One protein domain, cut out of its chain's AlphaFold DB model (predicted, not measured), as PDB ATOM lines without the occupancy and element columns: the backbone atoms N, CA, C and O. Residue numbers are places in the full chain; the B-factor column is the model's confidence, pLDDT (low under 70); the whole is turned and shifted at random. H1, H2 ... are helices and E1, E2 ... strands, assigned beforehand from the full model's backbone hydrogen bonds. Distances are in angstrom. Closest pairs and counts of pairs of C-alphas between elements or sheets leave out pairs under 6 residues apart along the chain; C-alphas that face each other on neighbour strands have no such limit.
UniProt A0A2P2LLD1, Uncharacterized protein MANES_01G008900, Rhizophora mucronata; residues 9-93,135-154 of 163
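This is residues 9 to 93 and 135 to 154 of the 163 residues of the protein "Uncharacterized protein MANES_01G008900" of Rhizophora mucronata (UniProt A0A2P2LLD1). Little regular structure is present: a small antiparallel sheet, ordered E4, E1, E5, lies near the middle, the hairpin E2 and E3 makes one end, and residues 15 to 63, with no named element, loop out to the other. Of 105 printed residues 33 are in named elements, mostly strand, in the order E1 E2 E3 E4 H1 E5. The whole is compact, with a radius of gyration of the C-alphas of 14.2 A, and spans 48 by 29 by 27 A.

E1, residues 9 to 14, is antiparallel to E5, residues 147 to 153, with N 11 and O 150 2.9 A apart, and to E4, residues 87 to 90, with N 12 and O 89 2.9 A apart. H1, residues 135 to 138, too short for an O i to N i+4 pair, only grazes this sheet. Its Tyr 138 comes closest to Gly 75 of E3, residues 73 to 78, C-alphas 5.0 A apart. E3 forms a hairpin with E2, residues 64 to 69; N 67 and O 75 are 2.8 A apart.

E1 begins at C-alpha 9 (21.995, 49.089, 179.357); E5, 19.3 A long, ends at C-alpha 153 (25.603, 54.400, 178.062).

Residues 94 to 134 are not printed; C-alphas 93 and 135 are 10.7 A apart. The link E1 to E2 is long. In this model 50 printed residues have pLDDT under 70, among them 9 to 44.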
ATOM      1  N   PHE A   9      22.673  50.296 179.838       59.41
ATOM      2  CA  PHE A   9      21.995  49.089 179.357       59.41
ATOM      3  C   PHE A   9      23.013  48.113 178.772       59.41
ATOM      4  O   PHE A   9      24.143  48.497 178.454       59.41
ATOM      5  N   MET A  10      22.605  46.856 178.599       54.62
ATOM      6  CA  MET A  10      23.391  45.843 177.901       54.62
ATOM      7  C   MET A  10      22.681  45.423 176.614       54.62
ATOM      8  O   MET A  10      21.560  44.918 176.626       54.62
ATOM      9  N   GLY A  11      23.337  45.656 175.482       54.59
ATOM     10  CA  GLY A  11      22.893  45.195 174.170       54.59
ATOM     11  C   GLY A  11      23.753  44.028 173.701       54.59
ATOM     12  O   GLY A  11      24.966  44.057 173.886       54.59
ATOM     13  N   MET A  12      23.162  43.013 173.073       54.38
ATOM     14  CA  MET A  12      23.918  41.947 172.413       54.38
ATOM     15  C   MET A  12      24.141  42.267 170.933       54.38
ATOM     16  O   MET A  12      23.226  42.657 170.200       54.38
ATOM     17  N   PHE A  13      25.376  42.072 170.492       55.19
ATOM     18  CA  PHE A  13      25.867  42.335 169.147       55.19
ATOM     19  C   PHE A  13      26.504  41.074 168.573       55.19
ATOM     20  O   PHE A  13      27.071  40.258 169.292       55.19
ATOM     21  N   TYR A  14      26.390  40.875 167.265       53.62
ATOM     22  CA  TYR A  14      26.909  39.682 166.600       53.62
ATOM     23  C   TYR A  14      28.375  39.875 166.179       53.62
ATOM     24  O   TYR A  14      28.702  40.874 165.540       53.62
ATOM     25  N   VAL A  15      29.264  38.931 166.508       55.62
ATOM     26  CA  VAL A  15      30.733  39.106 166.392       55.62
ATOM     27  C   VAL A  15      31.363  38.317 165.258       55.62
ATOM     28  O   VAL A  15      32.402  38.735 164.747       55.62
ATOM     29  N   ILE A  16      30.757  37.215 164.812       40.16
ATOM     30  CA  ILE A  16      31.401  36.312 163.844       40.16
ATOM     31  C   ILE A  16      30.592  36.196 162.556       40.16
ATOM     32  O   ILE A  16      29.398  35.977 162.585       40.16
ATOM     33  N   GLY A  17      31.256  36.333 161.407       37.69
ATOM     34  CA  GLY A  17      30.648  36.406 160.078       37.69
ATOM     35  C   GLY A  17      29.653  35.299 159.677       37.69
ATOM     36  O   GLY A  17      29.675  34.175 160.163       37.69
ATOM     37  N   ARG A  18      28.781  35.701 158.739       41.84
ATOM     38  CA  ARG A  18      27.832  34.958 157.879       41.84
ATOM     39  C   ARG A  18      27.636  33.463 158.172       41.84
ATOM     40  O   ARG A  18      28.202  32.636 157.465       41.84
ATOM     41  N   LEU A  19      26.716  33.120 159.072       38.72
ATOM     42  CA  LEU A  19      26.125  31.779 159.104       38.72
ATOM     43  C   LEU A  19      24.637  31.839 159.469       38.72
ATOM     44  O   LEU A  19      24.257  32.427 160.480       38.72
ATOM     45  N   LYS A  20      23.802  31.189 158.649       43.03
ATOM     46  CA  LYS A  20      22.426  30.819 159.007       43.03
ATOM     47  C   LYS A  20      22.452  29.711 160.061       43.03
ATOM     48  O   LYS A  20      23.370  28.893 160.069       43.03
ATOM     49  N   SER A  21      21.423  29.661 160.908       49.41
ATOM     50  CA  SER A  21      21.136  28.525 161.807       49.41
ATOM     51  C   SER A  21      22.157  28.261 162.921       49.41
ATOM     52  O   SER A  21      22.143  27.191 163.530       49.41
ATOM     53  N   LEU A  22      23.021  29.226 163.236       56.78
ATOM     54  CA  LEU A  22      23.953  29.093 164.349       56.78
ATOM     55  C   LEU A  22      23.215  29.351 165.674       56.78
ATOM     56  O   LEU A  22      22.500  30.346 165.813       56.78
ATOM     57  N   ILE A  23      23.386  28.453 166.648       64.00
ATOM     58  CA  ILE A  23      22.945  28.693 168.030       64.00
ATOM     59  C   ILE A  23      23.712  29.909 168.535       64.00
ATOM     60  O   ILE A  23      24.943  29.876 168.543       64.00
ATOM     61  N   LEU A  24      23.011  30.969 168.935       59.53
ATOM     62  CA  LEU A  24      23.638  32.164 169.483       59.53
ATOM     63  C   LEU A  24      24.288  31.813 170.815       59.53
ATOM     64  O   LEU A  24      23.646  31.220 171.692       59.53
ATOM     65  N   LYS A  25      25.569  32.158 170.942       65.50
ATOM     66  CA  LYS A  25      26.329  31.937 172.164       65.50
ATOM     67  C   LYS A  25      27.211  33.129 172.520       65.50
ATOM     68  O   LYS A  25      27.787  33.742 171.616       65.50
ATOM     69  N   PHE A  26      27.341  33.419 173.814       63.91
ATOM     70  CA  PHE A  26      28.192  34.483 174.369       63.91
ATOM     71  C   PHE A  26      29.327  33.900 175.239       63.91
ATOM     72  O   PHE A  26      29.213  32.774 175.717       63.91
ATOM     73  N   SER A  27      30.442  34.619 175.420       52.94
ATOM     74  CA  SER A  27      31.587  34.175 176.246       52.94
ATOM     75  C   SER A  27      31.485  34.591 177.719       52.94
ATOM     76  O   SER A  27      31.044  35.699 178.004       52.94
ATOM     77  N   ASP A  28      32.043  33.767 178.618       48.97
ATOM     78  CA  ASP A  28      32.156  33.946 180.087       48.97
ATOM     79  C   ASP A  28      33.185  35.004 180.523       48.97
ATOM     80  O   ASP A  28      33.608  35.018 181.678       48.97
ATOM     81  N   LEU A  29      33.616  35.914 179.640       42.09
ATOM     82  CA  LEU A  29      34.434  37.032 180.103       42.09
ATOM     83  C   LEU A  29      33.554  37.984 180.925       42.09
ATOM     84  O   LEU A  29      32.987  38.950 180.411       42.09
ATOM     85  N   PHE A  30      33.480  37.703 182.228       41.47
ATOM     86  CA  PHE A  30      33.347  38.716 183.261       41.47
ATOM     87  C   PHE A  30      34.236  39.899 182.862       41.47
ATOM     88  O   PHE A  30      35.446  39.749 182.719       41.47
ATOM     89  N   PHE A  31      33.591  41.043 182.629       43.91
ATOM     90  CA  PHE A  31      34.180  42.362 182.407       43.91
ATOM     91  C   PHE A  31      35.415  42.409 181.509       43.91
ATOM     92  O   PHE A  31      36.524  42.320 182.019       43.91
ATOM     93  N   SER A  32      35.252  42.709 180.216       34.22
ATOM     94  CA  SER A  32      36.051  43.747 179.518       34.22
ATOM     95  C   SER A  32      35.967  43.654 177.991       34.22
ATOM     96  O   SER A  32      36.948  43.415 177.302       34.22
ATOM     97  N   VAL A  33      34.820  44.021 177.424       36.69
ATOM     98  CA  VAL A  33      34.866  44.852 176.211       36.69
ATOM     99  C   VAL A  33      34.038  46.096 176.488       36.69
ATOM    100  O   VAL A  33      32.920  46.279 176.014       36.69
ATOM    101  N   VAL A  34      34.610  46.986 177.305       39.06
ATOM    102  CA  VAL A  34      34.257  48.404 177.251       39.06
ATOM    103  C   VAL A  34      34.829  48.908 175.933       39.06
ATOM    104  O   VAL A  34      35.924  49.468 175.886       39.06
ATOM    105  N   ARG A  35      34.115  48.691 174.824       36.53
ATOM    106  CA  ARG A  35      34.374  49.499 173.637       36.53
ATOM    107  C   ARG A  35      33.839  50.887 173.969       36.53
ATOM    108  O   ARG A  35      32.648  51.137 173.850       36.53
ATOM    109  N   MET A  36      34.740  51.686 174.548       37.41
ATOM    110  CA  MET A  36      34.660  53.114 174.860       37.41
ATOM    111  C   MET A  36      33.294  53.741 174.583       37.41
ATOM    112  O   MET A  36      32.982  54.003 173.427       37.41
ATOM    113  N   LEU A  37      32.533  54.010 175.653       45.06
ATOM    114  CA  LEU A  37      31.510  55.064 175.725       45.06
ATOM    115  C   LEU A  37      30.789  55.333 174.391       45.06
ATOM    116  O   LEU A  37      30.850  56.436 173.845       45.06
ATOM    117  N   LEU A  38      30.108  54.322 173.846       53.12
ATOM    118  CA  LEU A  38      29.253  54.530 172.684       53.12
ATOM    119  C   LEU A  38      27.999  55.260 173.164       53.12
ATOM    120  O   LEU A  38      27.041  54.656 173.643       53.12
ATOM    121  N   SER A  39      28.041  56.589 173.087       57.53
ATOM    122  CA  SER A  39      26.854  57.415 173.252       57.53
ATOM    123  C   SER A  39      25.931  57.159 172.063       57.53
ATOM    124  O   SER A  39      26.292  57.389 170.905       57.53
ATOM    125  N   SER A  40      24.728  56.649 172.327       61.16
ATOM    126  CA  SER A  40      23.701  56.661 171.293       61.16
ATOM    127  C   SER A  40      23.281  58.104 171.047       61.16
ATOM    128  O   SER A  40      23.052  58.866 171.991       61.16
ATOM    129  N   CYS A  41      23.122  58.480 169.791       65.88
ATOM    130  CA  CYS A  41      22.550  59.765 169.453       65.88
ATOM    131  C   CYS A  41      21.071  59.822 169.843       65.88
ATOM    132  O   CYS A  41      20.387  58.809 169.764       65.88
ATOM    133  N   SER A  42      20.568  61.006 170.201       66.81
ATOM    134  CA  SER A  42      19.152  61.208 170.530       66.81
ATOM    135  C   SER A  42      18.225  60.993 169.330       66.81
ATOM    136  O   SER A  42      18.661  60.962 168.176       66.81
ATOM    137  N   ALA A  43      16.915  60.905 169.593       63.34
ATOM    138  CA  ALA A  43      15.890  60.853 168.547       63.34
ATOM    139  C   ALA A  43      15.969  62.042 167.560       63.34
ATOM    140  O   ALA A  43      15.522  61.921 166.426       63.34
ATOM    141  N   GLY A  44      16.595  63.157 167.962       66.00
ATOM    142  CA  GLY A  44      16.857  64.334 167.128       66.00
ATOM    143  C   GLY A  44      18.189  64.324 166.357       66.00
ATOM    144  O   GLY A  44      18.629  65.390 165.926       66.00
ATOM    145  N   CYS A  45      18.876  63.181 166.203       70.69
ATOM    146  CA  CYS A  45      20.134  63.104 165.436       70.69
ATOM    147  C   CYS A  45      19.942  63.630 164.010       70.69
ATOM    148  O   CYS A  45      19.101  63.131 163.263       70.69
ATOM    149  N   LYS A  46      20.822  64.533 163.569       75.12
ATOM    150  CA  LYS A  46      20.884  64.995 162.165       75.12
ATOM    151  C   LYS A  46      21.581  64.003 161.223       75.12
ATOM    152  O   LYS A  46      21.793  64.278 160.052       75.12
ATOM    153  N   CYS A  47      21.941  62.843 161.750       69.69
ATOM    154  CA  CYS A  47      22.812  61.842 161.144       69.69
ATOM    155  C   CYS A  47      22.091  60.979 160.092       69.69
ATOM    156  O   CYS A  47      22.689  60.087 159.494       69.69
ATOM    157  N   GLY A  48      20.793  61.225 159.891       67.06
ATOM    158  CA  GLY A  48      19.960  60.541 158.912       67.06
ATOM    159  C   GLY A  48      19.734  59.055 159.209       67.06
ATOM    160  O   GLY A  48      19.993  58.541 160.301       67.06
ATOM    161  N   SER A  49      19.239  58.336 158.200       66.25
ATOM    162  CA  SER A  49      18.914  56.907 158.283       66.25
ATOM    163  C   SER A  49      20.145  55.994 158.379       66.25
ATOM    164  O   SER A  49      19.994  54.852 158.806       66.25
ATOM    165  N   ALA A  50      21.346  56.482 158.064       65.31
ATOM    166  CA  ALA A  50      22.597  55.718 158.109       65.31
ATOM    167  C   ALA A  50      23.353  55.833 159.449       65.31
ATOM    168  O   ALA A  50      24.458  55.314 159.584       65.31
ATOM    169  N   CYS A  51      22.781  56.516 160.447       66.88
ATOM    170  CA  CYS A  51      23.422  56.695 161.746       66.88
ATOM    171  C   CYS A  51      23.764  55.349 162.413       66.88
ATOM    172  O   CYS A  51      22.880  54.557 162.741       66.88
ATOM    173  N   ILE A  52      25.054  55.121 162.663       62.31
ATOM    174  CA  ILE A  52      25.567  53.922 163.347       62.31
ATOM    175  C   ILE A  52      25.337  53.953 164.870       62.31
ATOM    176  O   ILE A  52      25.329  52.913 165.526       62.31
ATOM    177  N   ASN A  53      25.070  55.140 165.426       65.44
ATOM    178  CA  ASN A  53      24.820  55.382 166.850       65.44
ATOM    179  C   ASN A  53      23.330  55.591 167.155       65.44
ATOM    180  O   ASN A  53      22.991  56.230 168.147       65.44
ATOM    181  N   LYS A  54      22.412  55.068 166.328       66.19
ATOM    182  CA  LYS A  54      20.970  55.172 166.612       66.19
ATOM    183  C   LYS A  54      20.626  54.621 168.001       66.19
ATOM    184  O   LYS A  54      21.219  53.597 168.377       66.19
ATOM    185  N   PRO A  55      19.642  55.222 168.703       63.50
ATOM    186  CA  PRO A  55      19.055  54.631 169.899       63.50
ATOM    187  C   PRO A  55      18.633  53.188 169.632       63.50
ATOM    188  O   PRO A  55      18.098  52.884 168.565       63.50
ATOM    189  N   PHE A  56      18.836  52.312 170.613       66.69
ATOM    190  CA  PHE A  56      18.464  50.897 170.520       66.69
ATOM    191  C   PHE A  56      16.977  50.676 170.244       66.69
ATOM    192  O   PHE A  56      16.645  49.806 169.450       66.69
ATOM    193  N   GLN A  57      16.106  51.541 170.775       64.81
ATOM    194  CA  GLN A  57      14.661  51.573 170.500       64.81
ATOM    195  C   GLN A  57      14.326  51.602 169.002       64.81
ATOM    196  O   GLN A  57      13.245  51.184 168.603       64.81
ATOM    197  N   HIS A  58      15.228  52.130 168.170       69.44
ATOM    198  CA  HIS A  58      15.026  52.259 166.727       69.44
ATOM    199  C   HIS A  58      15.831  51.232 165.920       69.44
ATOM    200  O   HIS A  58      15.843  51.294 164.688       69.44
ATOM    201  N   ARG A  59      16.547  50.316 166.585       76.00
ATOM    202  CA  ARG A  59      17.259  49.226 165.917       76.00
ATOM    203  C   ARG A  59      16.313  48.029 165.809       76.00
ATOM    204  O   ARG A  59      15.793  47.585 166.830       76.00
ATOM    205  N   PRO A  60      16.076  47.496 164.600       80.25
ATOM    206  CA  PRO A  60      15.245  46.313 164.453       80.25
ATOM    207  C   PRO A  60      15.931  45.117 165.120       80.25
ATOM    208  O   PRO A  60      17.111  44.854 164.887       80.25
ATOM    209  N   VAL A  61      15.174  44.410 165.954       87.19
ATOM    210  CA  VAL A  61      15.596  43.163 166.600       87.19
ATOM    211  C   VAL A  61      15.627  42.059 165.552       87.19
ATOM    212  O   VAL A  61      14.733  41.982 164.707       87.19
ATOM    213  N   LYS A  62      16.646  41.201 165.610       89.25
ATOM    214  CA  LYS A  62      16.795  40.088 164.671       89.25
ATOM    215  C   LYS A  62      15.806  38.966 164.975       89.25
ATOM    216  O   LYS A  62      15.568  38.622 166.133       89.25
ATOM    217  N   LYS A  63      15.247  38.369 163.925       90.25
ATOM    218  CA  LYS A  63      14.382  37.192 163.983       90.25
ATOM    219  C   LYS A  63      15.169  36.001 164.500       90.25
ATOM    220  O   LYS A  63      16.291  35.726 164.074       90.25
ATOM    221  N   MET A  64      14.552  35.282 165.423       91.50
ATOM    222  CA  MET A  64      15.180  34.180 166.129       91.50
ATOM    223  C   MET A  64      14.148  33.143 166.554       91.50
ATOM    224  O   MET A  64      12.974  33.464 166.742       91.50
ATOM    225  N   LYS A  65      14.594  31.898 166.708       92.69
ATOM    226  CA  LYS A  65      13.759  30.758 167.095       92.69
ATOM    227  C   LYS A  65      14.307  30.104 168.353       92.69
ATOM    228  O   LYS A  65      15.517  29.921 168.485       92.69
ATOM    229  N   LEU A  66      13.401  29.745 169.260       93.06
ATOM    230  CA  LEU A  66      13.731  28.936 170.425       93.06
ATOM    231  C   LEU A  66      13.952  27.487 169.981       93.06
ATOM    232  O   LEU A  66      13.166  26.948 169.202       93.06
ATOM    233  N   VAL A  67      15.009  26.864 170.481       93.00
ATOM    234  CA  VAL A  67      15.340  25.460 170.222       93.00
ATOM    235  C   VAL A  67      15.668  24.759 171.530       93.00
ATOM    236  O   VAL A  67      16.132  25.392 172.475       93.00
ATOM    237  N   GLN A  68      15.467  23.446 171.583       92.00
ATOM    238  CA  GLN A  68      15.990  22.637 172.676       92.00
ATOM    239  C   GLN A  68      17.403  22.177 172.319       92.00
ATOM    240  O   GLN A  68      17.629  21.607 171.254       92.00
ATOM    241  N   THR A  69      18.358  22.444 173.202       85.81
ATOM    242  CA  THR A  69      19.734  21.963 173.075       85.81
ATOM    243  C   THR A  69      19.901  20.649 173.830       85.81
ATOM    244  O   THR A  69      19.207  20.386 174.810       85.81
ATOM    245  N   GLU A  70      20.855  19.829 173.398       83.62
ATOM    246  CA  GLU A  70      21.087  18.502 173.983       83.62
ATOM    247  C   GLU A  70      21.546  18.552 175.449       83.62
ATOM    248  O   GLU A  70      21.235  17.650 176.222       83.62
ATOM    249  N   LYS A  71      22.305  19.589 175.837       80.94
ATOM    250  CA  LYS A  71      23.002  19.646 177.139       80.94
ATOM    251  C   LYS A  71      22.671  20.866 177.999       80.94
ATOM    252  O   LYS A  71      22.883  20.813 179.205       80.94
ATOM    253  N   CYS A  72      22.172  21.952 177.410       78.56
ATOM    254  CA  CYS A  72      22.042  23.251 178.081       78.56
ATOM    255  C   CYS A  72      20.581  23.711 178.210       78.56
ATOM    256  O   CYS A  72      20.320  24.870 178.503       78.56
ATOM    257  N   GLY A  73      19.611  22.818 177.981       88.31
ATOM    258  CA  GLY A  73      18.196  23.184 177.983       88.31
ATOM    259  C   GLY A  73      17.831  24.037 176.768       88.31
ATOM    260  O   GLY A  73      18.264  23.741 175.655       88.31
ATOM    261  N   ALA A  74      17.022  25.075 176.965       91.19
ATOM    262  CA  ALA A  74      16.588  25.947 175.879       91.19
ATOM    263  C   ALA A  74      17.751  26.782 175.305       91.19
ATOM    264  O   ALA A  74      18.697  27.140 176.001       91.19
ATOM    265  N   GLY A  75      17.678  27.091 174.016       91.00
ATOM    266  CA  GLY A  75      18.648  27.895 173.281       91.00
ATOM    267  C   GLY A  75      17.973  28.742 172.209       91.00
ATOM    268  O   GLY A  75      16.794  28.554 171.910       91.00
ATOM    269  N   VAL A  76      18.727  29.645 171.587       91.00
ATOM    270  CA  VAL A  76      18.236  30.489 170.488       91.00
ATOM    271  C   VAL A  76      19.073  30.280 169.237       91.00
ATOM    272  O   VAL A  76      20.299  30.274 169.312       91.00
ATOM    273  N   VAL A  77      18.419  30.159 168.083       90.62
ATOM    274  CA  VAL A  77      19.058  30.190 166.757       90.62
ATOM    275  C   VAL A  77      18.581  31.403 165.964       90.62
ATOM    276  O   VAL A  77      17.431  31.828 166.102       90.62
ATOM    277  N   ALA A  78      19.449  31.947 165.113       89.50
ATOM    278  CA  ALA A  78      19.067  32.997 164.172       89.50
ATOM    279  C   ALA A  78      18.077  32.463 163.117       89.50
ATOM    280  O   ALA A  78      18.298  31.396 162.539       89.50
ATOM    281  N   ASP A  79      17.012  33.224 162.851       90.88
ATOM    282  CA  ASP A  79      15.999  32.945 161.816       90.88
ATOM    283  C   ASP A  79      16.077  33.938 160.638       90.88
ATOM    284  O   ASP A  79      15.171  34.067 159.818       90.88
ATOM    285  N   GLU A  80      17.183  34.671 160.565       87.88
ATOM    286  CA  GLU A  80      17.567  35.520 159.446       87.88
ATOM    287  C   GLU A  80      19.095  35.601 159.349       87.88
ATOM    288  O   GLU A  80      19.813  35.189 160.263       87.88
ATOM    289  N   ASP A  81      19.599  36.142 158.239       85.94
ATOM    290  CA  ASP A  81      21.025  36.416 158.083       85.94
ATOM    291  C   ASP A  81      21.441  37.600 158.968       85.94
ATOM    292  O   ASP A  81      20.922  38.710 158.835       85.94
ATOM    293  N   ILE A  82      22.420  37.373 159.846       84.06
ATOM    294  CA  ILE A  82      23.007  38.408 160.703       84.06
ATOM    295  C   ILE A  82      24.438  38.669 160.234       84.06
ATOM    296  O   ILE A  82      25.271  37.761 160.167       84.06
ATOM    297  N   LYS A  83      24.731  39.915 159.858       82.88
ATOM    298  CA  LYS A  83      26.088  40.323 159.476       82.88
ATOM    299  C   LYS A  83      26.905  40.647 160.723       82.88
ATOM    300  O   LYS A  83      26.375  41.057 161.752       82.88
ATOM    301  N   GLN A  84      28.220  40.488 160.613       80.25
ATOM    302  CA  GLN A  84      29.146  40.876 161.672       80.25
ATOM    303  C   GLN A  84      28.949  42.354 162.051       80.25
ATOM    304  O   GLN A  84      28.854  43.211 161.174       80.25
ATOM    305  N   GLY A  85      28.894  42.636 163.351       76.25
ATOM    306  CA  GLY A  85      28.680  43.970 163.908       76.25
ATOM    307  C   GLY A  85      27.216  44.414 163.973       76.25
ATOM    308  O   GLY A  85      26.941  45.497 164.490       76.25
ATOM    309  N   GLU A  86      26.263  43.617 163.476       82.50
ATOM    310  CA  GLU A  86      24.846  43.957 163.593       82.50
ATOM    311  C   GLU A  86      24.324  43.751 165.020       82.50
ATOM    312  O   GLU A  86      24.716  42.834 165.746       82.50
ATOM    313  N   PHE A  87      23.399  44.630 165.408       82.25
ATOM    314  CA  PHE A  87      22.621  44.484 166.630       82.25
ATOM    315  C   PHE A  87      21.700  43.267 166.517       82.25
ATOM    316  O   PHE A  87      21.036  43.098 165.492       82.25
ATOM    317  N   VAL A  88      21.659  42.443 167.567       85.44
ATOM    318  CA  VAL A  88      20.816  41.241 167.610       85.44
ATOM    319  C   VAL A  88      19.570  41.502 168.441       85.44
ATOM    320  O   VAL A  88      18.457  41.461 167.920       85.44
ATOM    321  N   ILE A  89      19.764  41.751 169.736       86.31
ATOM    322  CA  ILE A  89      18.699  41.911 170.724       86.31
ATOM    323  C   ILE A  89      19.245  42.592 171.984       86.31
ATOM    324  O   ILE A  89      20.433  42.501 172.292       86.31
ATOM    325  N   GLU A  90      18.385  43.287 172.721       85.25
ATOM    326  CA  GLU A  90      18.715  43.832 174.038       85.25
ATOM    327  C   GLU A  90      18.582  42.746 175.117       85.25
ATOM    328  O   GLU A  90      17.619  41.972 175.088       85.25
ATOM    329  N   TYR A  91      19.511  42.704 176.082       85.81
ATOM    330  CA  TYR A  91      19.341  41.876 177.274       85.81
ATOM    331  C   TYR A  91      18.506  42.638 178.298       85.81
ATOM    332  O   TYR A  91      18.988  43.577 178.930       85.81
ATOM    333  N   VAL A  92      17.234  42.264 178.424       86.06
ATOM    334  CA  VAL A  92      16.252  42.992 179.239       86.06
ATOM    335  C   VAL A  92      15.715  42.127 180.365       86.06
ATOM    336  O   VAL A  92      15.489  40.930 180.196       86.06
ATOM    337  N   GLY A  93      15.457  42.776 181.494       87.62
ATOM    338  CA  GLY A  93      14.838  42.185 182.668       87.62
ATOM    339  C   GLY A  93      14.602  43.217 183.761       87.62
ATOM    340  O   GLY A  93      14.659  44.425 183.515       87.62
ATOM    341  N   MET A 135      13.738  37.071 174.502       91.19
ATOM    342  CA  MET A 135      14.471  35.916 173.965       91.19
ATOM    343  C   MET A 135      15.975  35.892 174.297       91.19
ATOM    344  O   MET A 135      16.574  34.819 174.279       91.19
ATOM    345  N   SER A 136      16.589  37.031 174.636       89.06
ATOM    346  CA  SER A 136      18.021  37.122 174.954       89.06
ATOM    347  C   SER A 136      18.448  36.238 176.130       89.06
ATOM    348  O   SER A 136      19.567  35.732 176.132       89.06
ATOM    349  N   ARG A 137      17.546  35.971 177.087       90.31
ATOM    350  CA  ARG A 137      17.804  35.111 178.256       90.31
ATOM    351  C   ARG A 137      18.121  33.655 177.895       90.31
ATOM    352  O   ARG A 137      18.631  32.918 178.726       90.31
ATOM    353  N   TYR A 138      17.787  33.226 176.677       91.44
ATOM    354  CA  TYR A 138      18.023  31.866 176.185       91.44
ATOM    355  C   TYR A 138      19.275  31.766 175.296       91.44
ATOM    356  O   TYR A 138      19.525  30.727 174.685       91.44
ATOM    357  N   ILE A 139      20.056  32.840 175.165       88.00
ATOM    358  CA  ILE A 139      21.336  32.804 174.454       88.00
ATOM    359  C   ILE A 139      22.345  32.116 175.373       88.00
ATOM    360  O   ILE A 139      22.607  32.580 176.477       88.00
ATOM    361  N   ASN A 140      22.878  30.978 174.930       86.06
ATOM    362  CA  ASN A 140      23.692  30.106 175.775       86.06
ATOM    363  C   ASN A 140      25.144  30.588 175.885       86.06
ATOM    364  O   ASN A 140      25.630  31.360 175.066       86.06
ATOM    365  N   HIS A 141      25.880  30.077 176.866       82.88
ATOM    366  CA  HIS A 141      27.318  30.309 176.961       82.88
ATOM    367  C   HIS A 141      28.121  29.455 175.946       82.88
ATOM    368  O   HIS A 141      27.739  28.328 175.606       82.88
ATOM    369  N   SER A 142      29.270  29.963 175.481       80.12
ATOM    370  CA  SER A 142      30.318  29.174 174.822       80.12
ATOM    371  C   SER A 142      31.718  29.758 174.962       80.12
ATOM    372  O   SER A 142      31.915  30.963 174.833       80.12
ATOM    373  N   CYS A 143      32.717  28.875 175.037       74.62
ATOM    374  CA  CYS A 143      34.130  29.231 174.881       74.62
ATOM    375  C   CYS A 143      34.499  29.684 173.452       74.62
ATOM    376  O   CYS A 143      35.568  30.247 173.249       74.62
ATOM    377  N   SER A 144      33.633  29.443 172.458       77.44
ATOM    378  CA  SER A 144      33.774  29.944 171.084       77.44
ATOM    379  C   SER A 144      32.472  30.649 170.673       77.44
ATOM    380  O   SER A 144      31.633  30.064 169.980       77.44
ATOM    381  N   PRO A 145      32.221  31.862 171.204       81.62
ATOM    382  CA  PRO A 145      30.961  32.569 171.002       81.62
ATOM    383  C   PRO A 145      30.852  33.142 169.588       81.62
ATOM    384  O   PRO A 145      31.851  33.400 168.925       81.62
ATOM    385  N   ASN A 146      29.626  33.416 169.152       81.69
ATOM    386  CA  ASN A 146      29.332  34.125 167.899       81.69
ATOM    387  C   ASN A 146      28.644  35.482 168.133       81.69
ATOM    388  O   ASN A 146      28.502  36.271 167.199       81.69
ATOM    389  N   THR A 147      28.264  35.770 169.379       80.50
ATOM    390  CA  THR A 147      27.723  37.048 169.852       80.50
ATOM    391  C   THR A 147      28.575  37.584 170.995       80.50
ATOM    392  O   THR A 147      29.134  36.814 171.772       80.50
ATOM    393  N   GLU A 148      28.649  38.902 171.117       80.00
ATOM    394  CA  GLU A 148      29.187  39.606 172.276       80.00
ATOM    395  C   GLU A 148      28.096  40.426 172.934       80.00
ATOM    396  O   GLU A 148      27.201  40.975 172.289       80.00
ATOM    397  N   MET A 149      28.212  40.561 174.244       77.75
ATOM    398  CA  MET A 149      27.434  41.525 174.987       77.75
ATOM    399  C   MET A 149      28.224  42.830 175.087       77.75
ATOM    400  O   MET A 149      29.383  42.837 175.498       77.75
ATOM    401  N   GLN A 150      27.597  43.945 174.729       77.19
ATOM    402  CA  GLN A 150      28.162  45.281 174.846       77.19
ATOM    403  C   GLN A 150      27.350  46.105 175.844       77.19
ATOM    404  O   GLN A 150      26.125  46.204 175.748       77.19
ATOM    405  N   LYS A 151      28.041  46.771 176.768       75.12
ATOM    406  CA  LYS A 151      27.431  47.761 177.657       75.12
ATOM    407  C   LYS A 151      27.367  49.120 176.961       75.12
ATOM    408  O   LYS A 151      28.387  49.615 176.491       75.12
ATOM    409  N   TRP A 152      26.188  49.732 176.928       71.69
ATOM    410  CA  TRP A 152      25.957  51.036 176.307       71.69
ATOM    411  C   TRP A 152      25.467  52.052 177.332       71.69
ATOM    412  O   TRP A 152      24.642  51.744 178.195       71.69
ATOM    413  N   PHE A 153      25.983  53.276 177.218       67.88
ATOM    414  CA  PHE A 153      25.603  54.400 178.062       67.88
ATOM    415  C   PHE A 153      24.783  55.392 177.249       67.88
ATOM    416  O   PHE A 153      25.170  55.788 176.147       67.88
ATOM    417  N   PHE A 154      23.655  55.813 177.804       64.94
ATOM    418  CA  PHE A 154      22.789  56.798 177.172       64.94
ATOM    419  C   PHE A 154      22.965  58.135 177.874       64.94
ATOM    420  O   PHE A 154      23.044  58.196 179.097       64.94
TER     421      PHE A 154